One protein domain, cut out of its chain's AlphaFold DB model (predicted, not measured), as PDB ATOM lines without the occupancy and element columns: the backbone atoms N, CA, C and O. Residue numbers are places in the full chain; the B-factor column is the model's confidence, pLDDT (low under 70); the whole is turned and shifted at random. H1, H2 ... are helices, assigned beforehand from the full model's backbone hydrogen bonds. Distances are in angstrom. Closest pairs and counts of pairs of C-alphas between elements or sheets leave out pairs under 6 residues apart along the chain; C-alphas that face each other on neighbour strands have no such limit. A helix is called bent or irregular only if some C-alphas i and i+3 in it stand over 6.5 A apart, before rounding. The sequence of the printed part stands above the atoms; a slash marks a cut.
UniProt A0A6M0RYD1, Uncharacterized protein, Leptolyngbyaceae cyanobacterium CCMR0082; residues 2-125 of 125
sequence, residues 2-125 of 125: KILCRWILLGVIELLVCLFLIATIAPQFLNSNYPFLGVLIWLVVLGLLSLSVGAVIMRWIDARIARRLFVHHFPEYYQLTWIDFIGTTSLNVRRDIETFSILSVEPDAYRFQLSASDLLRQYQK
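What this domain is: This is residues 2 to 125 of the 125 residues of an uncharacterized protein of Leptolyngbyaceae cyanobacterium CCMR0082 (UniProt A0A6M0RYD1). The model is a long rod: a helical hairpin of two long helices, H1 and H2, joined at one end of the rod and spreading apart toward the other, with a small head of three short helices at the far end of H2. In the head, H4 packs on the last part of H2 and runs on past its end, H5 folds back beside H4 toward the small H3, and the loop of residues 105 to 111 sticks out. The printed part has 124 residues with five named helices, H1 to H5 in chain order, and no named strand; the class is all helix. It is extended, with a radius of gyration of the C-alphas of 22.5 A and spans of 78 by 23 by 22 A.

Where its parts are: H1, residues 2 to 30, begins at C-alpha 2, (29.880, 10.661, 27.818), and is 40.8 A long. It has a kink of 26 degrees near residue 24 and is irregular, but only just: C-alphas 23 and 26 are 6.53 A apart. H2, residues 35 to 73, is the longest at 57.7 A and ends at C-alpha 73, (9.497, -8.666, 25.831). H3 is residues 82 to 85, 5.3 A; H4 is residues 90 to 103, 20.1 A. H5, residues 116 to 124, is 12.9 A long and ends at C-alpha 124, (23.151, 2.476, 30.026).

How they stand to each other: H2 is the hub, touching three helices. H1 and H2 form a helical hairpin and touch at a shallow tilt of 18 degrees, opposite ways; the closest C-alphas, of Ala 26 and Gly 38, are 4.5 A apart. H2 touches H1 with residues 35 to 52 alone. With residues 60 to 67 alone it touches H3, closest at the C-alphas of Ala 63 and Phe 85, 5.0 A apart. With residues 62 to 73 alone it touches H4, at a shallow tilt of 24 degrees, the same way; the closest C-alphas, of Ala 66 and Ser 90, are 4.1 A apart. H5 touches H3, closest at the C-alphas of Asp 84 and Gln 124, 6.1 A apart. H4 and H5 are close but not clearly touching: their closest C-alphas, of Asp 96 and Leu 119, are 7.4 A apart. H1 is apart from H3, H4 and H5. In H2, H4 and H5 every O i to N i+4 pair is within hydrogen-bond range; in H1 22 of 25 are, and H3 is too short for such a pair.

The domain as a whole: The two C-alphas farthest apart are those of Asn 33 and Pro 107, 78.1 A. The printed part has no cut, and the link from H4 to H5, 12 residues, is long. The mean pLDDT of the printed part is 78.7; residues 2 to 3, 103 to 120 and 123 to 125 are under 70.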
ATOM      1  N   LYS A   2      28.720  10.388  28.702       67.56
ATOM      2  CA  LYS A   2      29.880  10.661  27.818       67.56
ATOM      3  C   LYS A   2      29.560  10.652  26.314       67.56
ATOM      4  O   LYS A   2      30.158  11.414  25.560       67.56
ATOM      5  N   ILE A   3      28.618   9.810  25.886       69.88
ATOM      6  CA  ILE A   3      28.220   9.690  24.476       69.88
ATOM      7  C   ILE A   3      27.512  10.970  24.021       69.88
ATOM      8  O   ILE A   3      27.956  11.583  23.058       69.88
ATOM      9  N   LEU A   4      26.497  11.437  24.757       70.00
ATOM     10  CA  LEU A   4      25.755  12.662  24.430       70.00
ATOM     11  C   LEU A   4      26.676  13.886  24.277       70.00
ATOM     12  O   LEU A   4      26.571  14.605  23.288       70.00
ATOM     13  N   CYS A   5      27.629  14.085  25.196       76.81
ATOM     14  CA  CYS A   5      28.600  15.181  25.095       76.81
ATOM     15  C   CYS A   5      29.466  15.096  23.832       76.81
ATOM     16  O   CYS A   5      29.751  16.124  23.228       76.81
ATOM     17  N   ARG A   6      29.862  13.888  23.405       78.38
ATOM     18  CA  ARG A   6      30.601  13.702  22.146       78.38
ATOM     19  C   ARG A   6      29.758  14.075  20.928       78.38
ATOM     20  O   ARG A   6      30.290  14.702  20.024       78.38
ATOM     21  N   TRP A   7      28.467  13.739  20.920       76.81
ATOM     22  CA  TRP A   7      27.547  14.123  19.840       76.81
ATOM     23  C   TRP A   7      27.352  15.633  19.759       76.81
ATOM     24  O   TRP A   7      27.443  16.203  18.677       76.81
ATOM     25  N   ILE A   8      27.149  16.280  20.908       80.62
ATOM     26  CA  ILE A   8      27.028  17.738  20.982       80.62
ATOM     27  C   ILE A   8      28.320  18.397  20.492       80.62
ATOM     28  O   ILE A   8      28.263  19.301  19.665       80.62
ATOM     29  N   LEU A   9      29.484  17.919  20.942       86.12
ATOM     30  CA  LEU A   9      30.777  18.445  20.509       86.12
ATOM     31  C   LEU A   9      30.979  18.288  18.996       86.12
ATOM     32  O   LEU A   9      31.409  19.234  18.344       86.12
ATOM     33  N   LEU A  10      30.644  17.120  18.441       85.00
ATOM     34  CA  LEU A  10      30.745  16.861  17.006       85.00
ATOM     35  C   LEU A  10      29.850  17.821  16.210       85.00
ATOM     36  O   LEU A  10      30.324  18.444  15.266       85.00
ATOM     37  N   GLY A  11      28.600  18.004  16.646       82.81
ATOM     38  CA  GLY A  11      27.665  18.936  16.020       82.81
ATOM     39  C   GLY A  11      28.139  20.388  16.090       82.81
ATOM     40  O   GLY A  11      28.047  21.104  15.101       82.81
ATOM     41  N   VAL A  12      28.710  20.823  17.219       87.06
ATOM     42  CA  VAL A  12      29.280  22.177  17.359       87.06
ATOM     43  C   VAL A  12      30.464  22.381  16.414       87.06
ATOM     44  O   VAL A  12      30.534  23.411  15.749       87.06
ATOM     45  N   ILE A  13      31.375  21.409  16.319       88.38
ATOM     46  CA  ILE A  13      32.517  21.472  15.395       88.38
ATOM     47  C   ILE A  13      32.027  21.559  13.947       88.38
ATOM     48  O   ILE A  13      32.497  22.404  13.191       88.38
ATOM     49  N   GLU A  14      31.062  20.725  13.571       86.88
ATOM     50  CA  GLU A  14      30.496  20.705  12.222       86.88
ATOM     51  C   GLU A  14      29.833  22.043  11.865       86.88
ATOM     52  O   GLU A  14      30.058  22.579  10.777       86.88
ATOM     53  N   LEU A  15      29.107  22.644  12.810       87.31
ATOM     54  CA  LEU A  15      28.481  23.957  12.650       87.31
ATOM     55  C   LEU A  15      29.530  25.065  12.474       87.31
ATOM     56  O   LEU A  15      29.384  25.907  11.591       87.31
ATOM     57  N   LEU A  16      30.618  25.036  13.255       89.19
ATOM     58  CA  LEU A  16      31.731  25.982  13.126       89.19
ATOM     59  C   LEU A  16      32.444  25.856  11.775       89.19
ATOM     60  O   LEU A  16      32.751  26.872  11.154       89.19
ATOM     61  N   VAL A  17      32.671  24.631  11.292       87.38
ATOM     62  CA  VAL A  17      33.270  24.384   9.969       87.38
ATOM     63  C   VAL A  17      32.355  24.895   8.854       87.38
ATOM     64  O   VAL A  17      32.825  25.577   7.943       87.38
ATOM     65  N   CYS A  18      31.049  24.635   8.940       87.56
ATOM     66  CA  CYS A  18      30.067  25.134   7.974       87.56
ATOM     67  C   CYS A  18      30.009  26.669   7.955       87.56
ATOM     68  O   CYS A  18      30.037  27.277   6.884       87.56
ATOM     69  N   LEU A  19      29.989  27.299   9.134       86.31
ATOM     70  CA  LEU A  19      30.050  28.755   9.286       86.31
ATOM     71  C   LEU A  19      31.321  29.328   8.670       86.31
ATOM     72  O   LEU A  19      31.247  30.307   7.934       86.31
ATOM     73  N   PHE A  20      32.473  28.708   8.924       87.06
ATOM     74  CA  PHE A  20      33.741  29.139   8.348       87.06
ATOM     75  C   PHE A  20      33.710  29.079   6.814       87.06
ATOM     76  O   PHE A  20      34.031  30.072   6.161       87.06
ATOM     77  N   LEU A  21      33.257  27.962   6.234       83.31
ATOM     78  CA  LEU A  21      33.156  27.777   4.781       83.31
ATOM     79  C   LEU A  21      32.233  28.812   4.120       83.31
ATOM     80  O   LEU A  21      32.600  29.390   3.094       83.31
ATOM     81  N   ILE A  22      31.066  29.083   4.715       84.88
ATOM     82  CA  ILE A  22      30.100  30.059   4.186       84.88
ATOM     83  C   ILE A  22      30.582  31.499   4.384       84.88
ATOM     84  O   ILE A  22      30.385  32.325   3.499       84.88
ATOM     85  N   ALA A  23      31.188  31.826   5.526       83.19
ATOM     86  CA  ALA A  23      31.546  33.204   5.855       83.19
ATOM     87  C   ALA A  23      32.849  33.667   5.191       83.19
ATOM     88  O   ALA A  23      32.985  34.848   4.886       83.19
ATOM     89  N   THR A  24      33.813  32.766   4.978       81.44
ATOM     90  CA  THR A  24      35.152  33.147   4.494       81.44
ATOM     91  C   THR A  24      35.396  32.758   3.043       81.44
ATOM     92  O   THR A  24      35.843  33.586   2.256       81.44
ATOM     93  N   ILE A  25      35.071  31.522   2.667       77.06
ATOM     94  CA  ILE A  25      35.471  30.952   1.376       77.06
ATOM     95  C   ILE A  25      34.387  31.216   0.323       77.06
ATOM     96  O   ILE A  25      34.688  31.719  -0.758       77.06
ATOM     97  N   ALA A  26      33.111  30.964   0.630       76.62
ATOM     98  CA  ALA A  26      32.020  31.161  -0.329       76.62
ATOM     99  C   ALA A  26      31.931  32.592  -0.921       76.62
ATOM    100  O   ALA A  26      31.782  32.697  -2.141       76.62
ATOM    101  N   PRO A  27      32.076  33.695  -0.153       77.06
ATOM    102  CA  PRO A  27      31.944  35.053  -0.687       77.06
ATOM    103  C   PRO A  27      33.107  35.435  -1.607       77.06
ATOM    104  O   PRO A  27      32.903  36.145  -2.590       77.06
ATOM    105  N   GLN A  28      34.313  34.927  -1.323       80.62
ATOM    106  CA  GLN A  28      35.491  35.148  -2.162       80.62
ATOM    107  C   GLN A  28      35.292  34.553  -3.555       80.62
ATOM    108  O   GLN A  28      35.601  35.208  -4.544       80.62
ATOM    109  N   PHE A  29      34.726  33.346  -3.647       76.56
ATOM    110  CA  PHE A  29      34.466  32.712  -4.939       76.56
ATOM    111  C   PHE A  29      33.236  33.285  -5.644       76.56
ATOM    112  O   PHE A  29      33.289  33.473  -6.859       76.56
ATOM    113  N   LEU A  30      32.168  33.620  -4.910       72.88
ATOM    114  CA  LEU A  30      30.955  34.230  -5.475       72.88
ATOM    115  C   LEU A  30      31.231  35.575  -6.157       72.88
ATOM    116  O   LEU A  30      30.583  35.882  -7.151       72.88
ATOM    117  N   ASN A  31      32.201  36.341  -5.654       79.94
ATOM    118  CA  ASN A  31      32.591  37.634  -6.220       79.94
ATOM    119  C   ASN A  31      33.841  37.556  -7.123       79.94
ATOM    120  O   ASN A  31      34.471  38.574  -7.406       79.94
ATOM    121  N   SER A  32      34.231  36.346  -7.539       79.19
ATOM    122  CA  SER A  32      35.388  36.095  -8.406       79.19
ATOM    123  C   SER A  32      34.969  35.669  -9.813       79.19
ATOM    124  O   SER A  32      33.792  35.469 -10.102       79.19
ATOM    125  N   ASN A  33      35.958  35.418 -10.673       82.06
ATOM    126  CA  ASN A  33      35.754  34.833 -12.002       82.06
ATOM    127  C   ASN A  33      35.212  33.385 -11.972       82.06
ATOM    128  O   ASN A  33      34.896  32.836 -13.025       82.06
ATOM    129  N   TYR A  34      35.087  32.766 -10.791       81.62
ATOM    130  CA  TYR A  34      34.592  31.398 -10.614       81.62
ATOM    131  C   TYR A  34      33.424  31.316  -9.609       81.62
ATOM    132  O   TYR A  34      33.524  30.616  -8.596       81.62
ATOM    133  N   PRO A  35      32.274  31.960  -9.884       82.56
ATOM    134  CA  PRO A  35      31.129  31.987  -8.968       82.56
ATOM    135  C   PRO A  35      30.534  30.595  -8.710       82.56
ATOM    136  O   PRO A  35      30.026  30.319  -7.622       82.56
ATOM    137  N   PHE A  36      30.663  29.679  -9.675       85.06
ATOM    138  CA  PHE A  36      30.218  28.290  -9.548       85.06
ATOM    139  C   PHE A  36      30.906  27.535  -8.401       85.06
ATOM    140  O   PHE A  36      30.274  26.686  -7.777       85.06
ATOM    141  N   LEU A  37      32.161  27.868  -8.067       82.88
ATOM    142  CA  LEU A  37      32.848  27.278  -6.912       82.88
ATOM    143  C   LEU A  37      32.201  27.718  -5.593       82.88
ATOM    144  O   LEU A  37      32.040  26.906  -4.686       82.88
ATOM    145  N   GLY A  38      31.756  28.975  -5.507       80.81
ATOM    146  CA  GLY A  38      31.011  29.490  -4.356       80.81
ATOM    147  C   GLY A  38      29.676  28.768  -4.153       80.81
ATOM    148  O   GLY A  38      29.335  28.390  -3.034       80.81
ATOM    149  N   VAL A  39      28.952  28.499  -5.245       83.62
ATOM    150  CA  VAL A  39      27.712  27.702  -5.216       83.62
ATOM    151  C   VAL A  39      27.987  26.252  -4.803       83.62
ATOM    152  O   VAL A  39      27.236  25.686  -4.009       83.62
ATOM    153  N   LEU A  40      29.083  25.652  -5.279       86.75
ATOM    154  CA  LEU A  40      29.469  24.292  -4.899       86.75
ATOM    155  C   LEU A  40      29.729  24.177  -3.389       86.75
ATOM    156  O   LEU A  40      29.276  23.223  -2.764       86.75
ATOM    157  N   ILE A  41      30.394  25.168  -2.788       85.12
ATOM    158  CA  ILE A  41      30.633  25.217  -1.337       85.12
ATOM    159  C   ILE A  41      29.308  25.249  -0.567       85.12
ATOM    160  O   ILE A  41      29.153  24.519   0.411       85.12
ATOM    161  N   TRP A  42      28.330  26.028  -1.032       84.69
ATOM    162  CA  TRP A  42      26.985  26.042  -0.449       84.69
ATOM    163  C   TRP A  42      26.310  24.668  -0.500       84.69
ATOM    164  O   TRP A  42      25.750  24.223   0.501       84.69
ATOM    165  N   LEU A  43      26.401  23.967  -1.633       87.62
ATOM    166  CA  LEU A  43      25.847  22.617  -1.772       87.62
ATOM    167  C   LEU A  43      26.549  21.604  -0.863       87.62
ATOM    168  O   LEU A  43      25.881  20.771  -0.253       87.62
ATOM    169  N   VAL A  44      27.875  21.690  -0.726       87.50
ATOM    170  CA  VAL A  44      28.648  20.830   0.180       87.50
ATOM    171  C   VAL A  44      28.228  21.057   1.630       87.50
ATOM    172  O   VAL A  44      27.984  20.089   2.347       87.50
ATOM    173  N   VAL A  45      28.082  22.314   2.057       86.88
ATOM    174  CA  VAL A  45      27.648  22.643   3.422       86.88
ATOM    175  C   VAL A  45      26.227  22.146   3.691       86.88
ATOM    176  O   VAL A  45      25.986  21.506   4.713       86.88
ATOM    177  N   LEU A  46      25.294  22.358   2.758       87.50
ATOM    178  CA  LEU A  46      23.938  21.816   2.869       87.50
ATOM    179  C   LEU A  46      23.941  20.285   2.934       87.50
ATOM    180  O   LEU A  46      23.201  19.706   3.728       87.50
ATOM    181  N   GLY A  47      24.788  19.629   2.140       87.94
ATOM    182  CA  GLY A  47      24.952  18.178   2.146       87.94
ATOM    183  C   GLY A  47      25.468  17.651   3.485       87.94
ATOM    184  O   GLY A  47      24.876  16.724   4.036       87.94
ATOM    185  N   LEU A  48      26.514  18.270   4.038       85.81
ATOM    186  CA  LEU A  48      27.083  17.918   5.344       85.81
ATOM    187  C   LEU A  48      26.042  18.044   6.462       85.81
ATOM    188  O   LEU A  48      25.786  17.079   7.183       85.81
ATOM    189  N   LEU A  49      25.351  19.186   6.535       85.69
ATOM    190  CA  LEU A  49      24.299  19.406   7.531       85.69
ATOM    191  C   LEU A  49      23.150  18.400   7.380       85.69
ATOM    192  O   LEU A  49      22.678  17.845   8.372       85.69
ATOM    193  N   SER A  50      22.727  18.120   6.146       85.69
ATOM    194  CA  SER A  50      21.652  17.159   5.867       85.69
ATOM    195  C   SER A  50      22.026  15.736   6.282       85.69
ATOM    196  O   SER A  50      21.208  15.033   6.875       85.69
ATOM    197  N   LEU A  51      23.265  15.309   6.015       86.31
ATOM    198  CA  LEU A  51      23.780  13.999   6.421       86.31
ATOM    199  C   LEU A  51      23.861  13.870   7.943       86.31
ATOM    200  O   LEU A  51      23.452  12.846   8.492       86.31
ATOM    201  N   SER A  52      24.336  14.911   8.627       83.19
ATOM    202  CA  SER A  52      24.434  14.945  10.087       83.19
ATOM    203  C   SER A  52      23.061  14.839  10.752       83.19
ATOM    204  O   SER A  52      22.819  13.946  11.571       83.19
ATOM    205  N   VAL A  53      22.104  15.665  10.315       84.38
ATOM    206  CA  VAL A  53      20.713  15.608  10.786       84.38
ATOM    207  C   VAL A  53      20.094  14.245  10.476       84.38
ATOM    208  O   VAL A  53      19.476  13.636  11.351       84.38
ATOM    209  N   GLY A  54      20.306  13.720   9.267       86.31
ATOM    210  CA  GLY A  54      19.829  12.400   8.862       86.31
ATOM    211  C   GLY A  54      20.362  11.275   9.752       86.31
ATOM    212  O   GLY A  54      19.596  10.413  10.182       86.31
ATOM    213  N   ALA A  55      21.648  11.307  10.102       83.62
ATOM    214  CA  ALA A  55      22.265  10.325  10.990       83.62
ATOM    215  C   ALA A  55      21.670  10.368  12.407       83.62
ATOM    216  O   ALA A  55      21.422   9.316  13.008       83.62
ATOM    217  N   VAL A  56      21.398  11.566  12.936       82.88
ATOM    218  CA  VAL A  56      20.732  11.731  14.236       82.88
ATOM    219  C   VAL A  56      19.307  11.188  14.182       82.88
ATOM    220  O   VAL A  56      18.934  10.410  15.059       82.88
ATOM    221  N   ILE A  57      18.534  11.525  13.144       86.19
ATOM    222  CA  ILE A  57      17.158  11.035  12.958       86.19
ATOM    223  C   ILE A  57      17.129   9.508  12.896       86.19
ATOM    224  O   ILE A  57      16.344   8.889  13.613       86.19
ATOM    225  N   MET A  58      18.002   8.894  12.093       84.94
ATOM    226  CA  MET A  58      18.083   7.437  11.974       84.94
ATOM    227  C   MET A  58      18.347   6.781  13.328       84.94
ATOM    228  O   MET A  58      17.621   5.871  13.718       84.94
ATOM    229  N   ARG A  59      19.312   7.294  14.098       82.56
ATOM    230  CA  ARG A  59      19.606   6.801  15.456       82.56
ATOM    231  C   ARG A  59      18.435   6.980  16.415       82.56
ATOM    232  O   ARG A  59      18.216   6.144  17.287       82.56
ATOM    233  N   TRP A  60      17.678   8.058  16.255       85.56
ATOM    234  CA  TRP A  60      16.496   8.340  17.059       85.56
ATOM    235  C   TRP A  60      15.361   7.351  16.784       85.56
ATOM    236  O   TRP A  60      14.721   6.852  17.713       85.56
ATOM    237  N   ILE A  61      15.131   7.042  15.507       87.56
ATOM    238  CA  ILE A  61      14.176   6.021  15.073       87.56
ATOM    239  C   ILE A  61      14.605   4.655  15.612       87.56
ATOM    240  O   ILE A  61      13.790   3.956  16.213       87.56
ATOM    241  N   ASP A  62      15.884   4.310  15.475       87.25
ATOM    242  CA  ASP A  62      16.410   3.019  15.914       87.25
ATOM    243  C   ASP A  62      16.284   2.834  17.434       87.25
ATOM    244  O   ASP A  62      15.811   1.794  17.891       87.25
ATOM    245  N   ALA A  63      16.580   3.870  18.228       85.50
ATOM    246  CA  ALA A  63      16.400   3.849  19.681       85.50
ATOM    247  C   ALA A  63      14.924   3.667  20.087       85.50
ATOM    248  O   ALA A  63      14.612   2.955  21.046       85.50
ATOM    249  N   ARG A  64      13.982   4.262  19.341       87.38
ATOM    250  CA  ARG A  64      12.541   4.047  19.561       87.38
ATOM    251  C   ARG A  64      12.121   2.612  19.250       87.38
ATOM    252  O   ARG A  64      11.324   2.046  19.999       87.38
ATOM    253  N   ILE A  65      12.638   2.032  18.167       88.19
ATOM    254  CA  ILE A  65      12.364   0.641  17.782       88.19
ATOM    255  C   ILE A  65      12.964  -0.317  18.819       88.19
ATOM    256  O   ILE A  65      12.264  -1.213  19.288       88.19
ATOM    257  N   ALA A  66      14.208  -0.081  19.235       86.69
ATOM    258  CA  ALA A  66      14.904  -0.827  20.279       86.69
ATOM    259  C   ALA A  66      14.116  -0.835  21.599       86.69
ATOM    260  O   ALA A  66      13.831  -1.904  22.136       86.69
ATOM    261  N   ARG A  67      13.658   0.336  22.065       88.06
ATOM    262  CA  ARG A  67      12.791   0.441  23.250       88.06
ATOM    263  C   ARG A  67      11.509  -0.370  23.078       88.06
ATOM    264  O   ARG A  67      11.121  -1.099  23.985       88.06
ATOM    265  N   ARG A  68      10.827  -0.231  21.935       87.75
ATOM    266  CA  ARG A  68       9.569  -0.949  21.682       87.75
ATOM    267  C   ARG A  68       9.782  -2.465  21.734       87.75
ATOM    268  O   ARG A  68       8.968  -3.140  22.348       87.75
ATOM    269  N   LEU A  69      10.857  -2.974  21.132       87.25
ATOM    270  CA  LEU A  69      11.236  -4.391  21.194       87.25
ATOM    271  C   LEU A  69      11.498  -4.843  22.634       87.25
ATOM    272  O   LEU A  69      10.942  -5.848  23.065       87.25
ATOM    273  N   PHE A  70      12.289  -4.073  23.383       86.25
ATOM    274  CA  PHE A  70      12.642  -4.408  24.760       86.25
ATOM    275  C   PHE A  70      11.419  -4.436  25.684       86.25
ATOM    276  O   PHE A  70      11.188  -5.425  26.369       86.25
ATOM    277  N   VAL A  71      10.589  -3.390  25.656       87.06
ATOM    278  CA  VAL A  71       9.385  -3.279  26.499       87.06
ATOM    279  C   VAL A  71       8.318  -4.305  26.111       87.06
ATOM    280  O   VAL A  71       7.545  -4.733  26.960       87.06
ATOM    281  N   HIS A  72       8.265  -4.723  24.843       87.38
ATOM    282  CA  HIS A  72       7.358  -5.791  24.424       87.38
ATOM    283  C   HIS A  72       7.723  -7.141  25.056       87.38
ATOM    284  O   HIS A  72       6.825  -7.903  25.401       87.38
ATOM    285  N   HIS A  73       9.020  -7.423  25.222       83.12
ATOM    286  CA  HIS A  73       9.497  -8.666  25.831       83.12
ATOM    287  C   HIS A  73       9.573  -8.588  27.365       83.12
ATOM    288  O   HIS A  73       9.324  -9.578  28.045       83.12
ATOM    289  N   PHE A  74       9.856  -7.403  27.915       83.81
ATOM    290  CA  PHE A  74       9.945  -7.143  29.351       83.81
ATOM    291  C   PHE A  74       9.032  -5.965  29.751       83.81
ATOM    292  O   PHE A  74       9.505  -4.834  29.919       83.81
ATOM    293  N   PRO A  75       7.715  -6.196  29.915       82.56
ATOM    294  CA  PRO A  75       6.743  -5.126  30.167       82.56
ATOM    295  C   PRO A  75       6.964  -4.402  31.503       82.56
ATOM    296  O   PRO A  75       6.599  -3.235  31.639       82.56
ATOM    297  N   GLU A  76       7.628  -5.055  32.460       81.75
ATOM    298  CA  GLU A  76       8.017  -4.500  33.766       81.75
ATOM    299  C   GLU A  76       8.873  -3.227  33.644       81.75
ATOM    300  O   GLU A  76       8.851  -2.363  34.519       81.75
ATOM    301  N   TYR A  77       9.569  -3.054  32.515       81.75
ATOM    302  CA  TYR A  77      10.465  -1.929  32.251       81.75
ATOM    303  C   TYR A  77       9.829  -0.828  31.387       81.75
ATOM    304  O   TYR A  77      10.531  -0.036  30.756       81.75
ATOM    305  N   TYR A  78       8.495  -0.724  31.353       81.44
ATOM    306  CA  TYR A  78       7.778   0.292  30.564       81.44
ATOM    307  C   TYR A  78       8.223   1.740  30.850       81.44
ATOM    308  O   TYR A  78       8.182   2.593  29.956       81.44
ATOM    309  N   GLN A  79       8.668   2.003  32.084       84.25
ATOM    310  CA  GLN A  79       9.136   3.312  32.553       84.25
ATOM    311  C   GLN A  79      10.380   3.815  31.807       84.25
ATOM    312  O   GLN A  79      10.660   5.013  31.826       84.25
ATOM    313  N   LEU A  80      11.108   2.929  31.123       83.06
ATOM    314  CA  LEU A  80      12.278   3.310  30.349       83.06
ATOM    315  C   LEU A  80      11.912   4.160  29.148       83.06
ATOM    316  O   LEU A  80      10.950   3.906  28.411       83.06
ATOM    317  N   THR A  81      12.747   5.159  28.919       83.88
ATOM    318  CA  THR A  81      12.587   6.102  27.828       83.88
ATOM    319  C   THR A  81      13.447   5.683  26.646       83.88
ATOM    320  O   THR A  81      14.385   4.906  26.766       83.88
ATOM    321  N   TRP A  82      13.151   6.214  25.462       78.56
ATOM    322  CA  TRP A  82      13.998   5.996  24.284       78.56
ATOM    323  C   TRP A  82      15.427   6.536  24.487       78.56
ATOM    324  O   TRP A  82      16.339   6.102  23.790       78.56
ATOM    325  N   ILE A  83      15.624   7.454  25.445       80.56
ATOM    326  CA  ILE A  83      16.928   8.037  25.780       80.56
ATOM    327  C   ILE A  83      17.874   6.958  26.311       80.56
ATOM    328  O   ILE A  83      19.050   6.949  25.953       80.56
ATOM    329  N   ASP A  84      17.337   6.009  27.079       79.50
ATOM    330  CA  ASP A  84      18.077   4.879  27.650       79.50
ATOM    331  C   ASP A  84      18.590   3.897  26.582       79.50
ATOM    332  O   ASP A  84      19.452   3.071  26.861       79.50
ATOM    333  N   PHE A  85      18.089   4.012  25.348       80.88
ATOM    334  CA  PHE A  85      18.486   3.196  24.201       80.88
ATOM    335  C   PHE A  85      19.288   3.993  23.155       80.88
ATOM    336  O   PHE A  85      19.631   3.456  22.100       80.88
ATOM    337  N   ILE A  86      19.614   5.270  23.412       79.00
ATOM    338  CA  ILE A  86      20.459   6.065  22.507       79.00
ATOM    339  C   ILE A  86      21.859   5.452  22.451       79.00
ATOM    340  O   ILE A  86      22.580   5.424  23.443       79.00
ATOM    341  N   GLY A  87      22.284   5.060  21.250       73.06
ATOM    342  CA  GLY A  87      23.593   4.438  21.023       73.06
ATOM    343  C   GLY A  87      23.536   2.917  20.903       73.06
ATOM    344  O   GLY A  87      24.529   2.322  20.493       73.06
ATOM    345  N   THR A  88      22.371   2.321  21.154       76.81
ATOM    346  CA  THR A  88      22.078   0.911  20.901       76.81
ATOM    347  C   THR A  88      21.275   0.760  19.612       76.81
ATOM    348  O   THR A  88      20.427   1.590  19.287       76.81
ATOM    349  N   THR A  89      21.545  -0.311  18.866       82.06
ATOM    350  CA  THR A  89      20.778  -0.670  17.670       82.06
ATOM    351  C   THR A  89      19.655  -1.634  18.031       82.06
ATOM    352  O   THR A  89      19.792  -2.480  18.918       82.06
ATOM    353  N   SER A  90      18.544  -1.551  17.303       84.31
ATOM    354  CA  SER A  90      17.419  -2.482  17.438       84.31
ATOM    355  C   SER A  90      17.827  -3.949  17.213       84.31
ATOM    356  O   SER A  90      17.308  -4.846  17.876       84.31
ATOM    357  N   LEU A  91      18.810  -4.188  16.338       83.25
ATOM    358  CA  LEU A  91      19.406  -5.504  16.087       83.25
ATOM    359  C   LEU A  91      20.136  -6.077  17.305       83.25
ATOM    360  O   LEU A  91      19.967  -7.258  17.599       83.25
ATOM    361  N   ASN A  92      20.916  -5.258  18.015       82.31
ATOM    362  CA  ASN A  92      21.608  -5.709  19.223       82.31
ATOM    363  C   ASN A  92      20.593  -6.087  20.301       82.31
ATOM    364  O   ASN A  92      20.682  -7.177  20.852       82.31
ATOM    365  N   VAL A  93      19.558  -5.261  20.496       82.81
ATOM    366  CA  VAL A  93      18.477  -5.577  21.441       82.81
ATOM    367  C   VAL A  93      17.788  -6.889  21.095       82.81
ATOM    368  O   VAL A  93      17.553  -7.705  21.980       82.81
ATOM    369  N   ARG A  94      17.483  -7.124  19.815       84.69
ATOM    370  CA  ARG A  94      16.883  -8.390  19.384       84.69
ATOM    371  C   ARG A  94      17.798  -9.580  19.688       84.69
ATOM    372  O   ARG A  94      17.322 -10.556  20.255       84.69
ATOM    373  N   ARG A  95      19.084  -9.495  19.333       83.94
ATOM    374  CA  ARG A  95      20.056 -10.572  19.580       83.94
ATOM    375  C   ARG A  95      20.195 -10.872  21.073       83.94
ATOM    376  O   ARG A  95      20.245 -12.037  21.458       83.94
ATOM    377  N   ASP A  96      20.230  -9.838  21.901       80.88
ATOM    378  CA  ASP A  96      20.380  -9.979  23.346       80.88
ATOM    379  C   ASP A  96      19.118 -10.592  23.983       80.88
ATOM    380  O   ASP A  96      19.228 -11.457  24.849       80.88
ATOM    381  N   ILE A  97      17.923 -10.232  23.495       84.25
ATOM    382  CA  ILE A  97      16.654 -10.877  23.879       84.25
ATOM    383  C   ILE A  97      16.635 -12.357  23.470       84.25
ATOM    384  O   ILE A  97      16.273 -13.212  24.275       84.25
ATOM    385  N   GLU A  98      17.035 -12.681  22.239       82.44
ATOM    386  CA  GLU A  98      17.095 -14.069  21.760       82.44
ATOM    387  C   GLU A  98      18.071 -14.897  22.607       82.44
ATOM    388  O   GLU A  98      17.723 -15.979  23.077       82.44
ATOM    389  N   THR A  99      19.254 -14.351  22.889       78.50
ATOM    390  CA  THR A  99      20.262 -14.996  23.742       78.50
ATOM    391  C   THR A  99      19.722 -15.238  25.151       78.50
ATOM    392  O   THR A  99      19.877 -16.331  25.691       78.50
ATOM    393  N   PHE A 100      19.021 -14.257  25.727       75.31
ATOM    394  CA  PHE A 100      18.357 -14.397  27.022       75.31
ATOM    395  C   PHE A 100      17.304 -15.507  27.014       75.31
ATOM    396  O   PHE A 100      17.267 -16.330  27.926       75.31
ATOM    397  N   SER A 101      16.476 -15.571  25.967       74.06
ATOM    398  CA  SER A 101      15.443 -16.602  25.846       74.06
ATOM    399  C   SER A 101      16.036 -18.014  25.786       74.06
ATOM    400  O   SER A 101      15.532 -18.907  26.460       74.06
ATOM    401  N   ILE A 102      17.153 -18.204  25.076       73.94
ATOM    402  CA  ILE A 102      17.853 -19.494  24.971       73.94
ATOM    403  C   ILE A 102      18.468 -19.887  26.317       73.94
ATOM    404  O   ILE A 102      18.269 -21.008  26.780       73.94
ATOM    405  N   LEU A 103      19.157 -18.950  26.973       68.88
ATOM    406  CA  LEU A 103      19.798 -19.195  28.266       68.88
ATOM    407  C   LEU A 103      18.777 -19.489  29.365       68.88
ATOM    408  O   LEU A 103      19.050 -20.303  30.233       68.88
ATOM    409  N   SER A 104      17.586 -18.889  29.320       65.06
ATOM    410  CA  SER A 104      16.536 -19.132  30.318       65.06
ATOM    411  C   SER A 104      15.934 -20.549  30.278       65.06
ATOM    412  O   SER A 104      15.273 -20.956  31.231       65.06
ATOM    413  N   VAL A 105      16.169 -21.301  29.196       64.44
ATOM    414  CA  VAL A 105      15.649 -22.664  28.982       64.44
ATOM    415  C   VAL A 105      16.665 -23.744  29.395       64.44
ATOM    416  O   VAL A 105      16.281 -24.899  29.592       64.44
ATOM    417  N   GLU A 106      17.944 -23.404  29.580       60.06
ATOM    418  CA  GLU A 106      18.961 -24.370  30.014       60.06
ATOM    419  C   GLU A 106      18.822 -24.719  31.512       60.06
ATOM    420  O   GLU A 106      18.708 -23.831  32.356       60.06
ATOM    421  N   PRO A 107      18.878 -26.008  31.896       56.16
ATOM    422  CA  PRO A 107      18.682 -26.442  33.285       56.16
ATOM    423  C   PRO A 107      19.758 -25.927  34.264       56.16
ATOM    424  O   PRO A 107      19.516 -25.894  35.469       56.16
ATOM    425  N   ASP A 108      20.907 -25.464  33.760       55.09
ATOM    426  CA  ASP A 108      21.985 -24.842  34.546       55.09
ATOM    427  C   ASP A 108      21.872 -23.305  34.664       55.09
ATOM    428  O   ASP A 108      22.675 -22.669  35.359       55.09
ATOM    429  N   ALA A 109      20.853 -22.687  34.053       51.34
ATOM    430  CA  ALA A 109      20.636 -21.235  34.031       51.34
ATOM    431  C   ALA A 109      20.501 -20.605  35.422       51.34
ATOM    432  O   ALA A 109      20.814 -19.436  35.613       51.34
ATOM    433  N   TYR A 110      20.123 -21.388  36.433       47.62
ATOM    434  CA  TYR A 110      20.030 -20.918  37.818       47.62
ATOM    435  C   TYR A 110      21.369 -20.399  38.379       47.62
ATOM    436  O   TYR A 110      21.376 -19.602  39.320       47.62
ATOM    437  N   ARG A 111      22.514 -20.830  37.818       48.03
ATOM    438  CA  ARG A 111      23.853 -20.350  38.214       48.03
ATOM    439  C   ARG A 111      24.209 -18.993  37.615       48.03
ATOM    440  O   ARG A 111      25.023 -18.273  38.187       48.03
ATOM    441  N   PHE A 112      23.588 -18.640  36.498       54.09
ATOM    442  CA  PHE A 112      23.729 -17.352  35.844       54.09
ATOM    443  C   PHE A 112      22.419 -16.603  36.045       54.09
ATOM    444  O   PHE A 112      21.540 -16.644  35.193       54.09
ATOM    445  N   GLN A 113      22.278 -15.923  37.186       54.22
ATOM    446  CA  GLN A 113      21.200 -14.957  37.423       54.22
ATOM    447  C   GLN A 113      21.337 -13.760  36.459       54.22
ATOM    448  O   GLN A 113      21.540 -12.633  36.895       54.22
ATOM    449  N   LEU A 114      21.280 -13.989  35.143       56.56
ATOM    450  CA  LEU A 114      21.065 -12.935  34.171       56.56
ATOM    451  C   LEU A 114      19.645 -12.442  34.412       56.56
ATOM    452  O   LEU A 114      18.668 -13.114  34.090       56.56
ATOM    453  N   SER A 115      19.534 -11.271  35.020       60.00
ATOM    454  CA  SER A 115      18.272 -10.554  35.104       60.00
ATOM    455  C   SER A 115      18.137  -9.660  33.873       60.00
ATOM    456  O   SER A 115      19.125  -9.152  33.342       60.00
ATOM    457  N   ALA A 116      16.907  -9.382  33.436       61.47
ATOM    458  CA  ALA A 116      16.644  -8.369  32.409       61.47
ATOM    459  C   ALA A 116      17.256  -6.992  32.768       61.47
ATOM    460  O   ALA A 116      17.576  -6.193  31.887       61.47
ATOM    461  N   SER A 117      17.501  -6.737  34.058       62.53
ATOM    462  CA  SER A 117      18.222  -5.558  34.544       62.53
ATOM    463  C   SER A 117      19.701  -5.516  34.140       62.53
ATOM    464  O   SER A 117      20.264  -4.429  34.017       62.53
ATOM    465  N   ASP A 118      20.343  -6.667  33.927       67.81
ATOM    466  CA  ASP A 118      21.743  -6.737  33.490       67.81
ATOM    467  C   ASP A 118      21.883  -6.376  32.013       67.81
ATOM    468  O   ASP A 118      22.770  -5.596  31.656       67.81
ATOM    469  N   LEU A 119      20.939  -6.830  31.182       68.69
ATOM    470  CA  LEU A 119      20.799  -6.365  29.798       68.69
ATOM    471  C   LEU A 119      20.589  -4.851  29.753       68.69
ATOM    472  O   LEU A 119      21.195  -4.151  28.945       68.69
ATOM    473  N   LEU A 120      19.788  -4.318  30.677       67.31
ATOM    474  CA  LEU A 120      19.561  -2.883  30.761       67.31
ATOM    475  C   LEU A 120      20.820  -2.082  31.095       67.31
ATOM    476  O   LEU A 120      21.108  -1.060  30.469       67.31
ATOM    477  N   ARG A 121      21.593  -2.559  32.077       70.19
ATOM    478  CA  ARG A 121      22.862  -1.940  32.479       70.19
ATOM    479  C   ARG A 121      23.869  -1.896  31.339       70.19
ATOM    480  O   ARG A 121      24.700  -0.990  31.316       70.19
ATOM    481  N   GLN A 122      23.811  -2.851  30.416       70.69
ATOM    482  CA  GLN A 122      24.678  -2.874  29.245       70.69
ATOM    483  C   GLN A 122      24.359  -1.737  28.267       70.69
ATOM    484  O   GLN A 122      25.284  -1.176  27.684       70.69
ATOM    485  N   TYR A 123      23.092  -1.336  28.143       66.00
ATOM    486  CA  TYR A 123      22.689  -0.207  27.295       66.00
ATOM    487  C   TYR A 123      22.920   1.163  27.943       66.00
ATOM    488  O   TYR A 123      23.069   2.158  27.239       66.00
ATOM    489  N   GLN A 124      22.978   1.225  29.276       63.19
ATOM    490  CA  GLN A 124      23.151   2.476  30.026       63.19
ATOM    491  C   GLN A 124      24.619   2.885  30.276       63.19
ATOM    492  O   GLN A 124      24.860   3.999  30.756       63.19
ATOM    493  N   LYS A 125      25.597   2.015  29.983       56.78
ATOM    494  CA  LYS A 125      27.042   2.299  30.119       56.78
ATOM    495  C   LYS A 125      27.582   3.155  28.970       56.78
ATOM    496  O   LYS A 125      28.307   4.138  29.274       56.78
TER     497      LYS A 125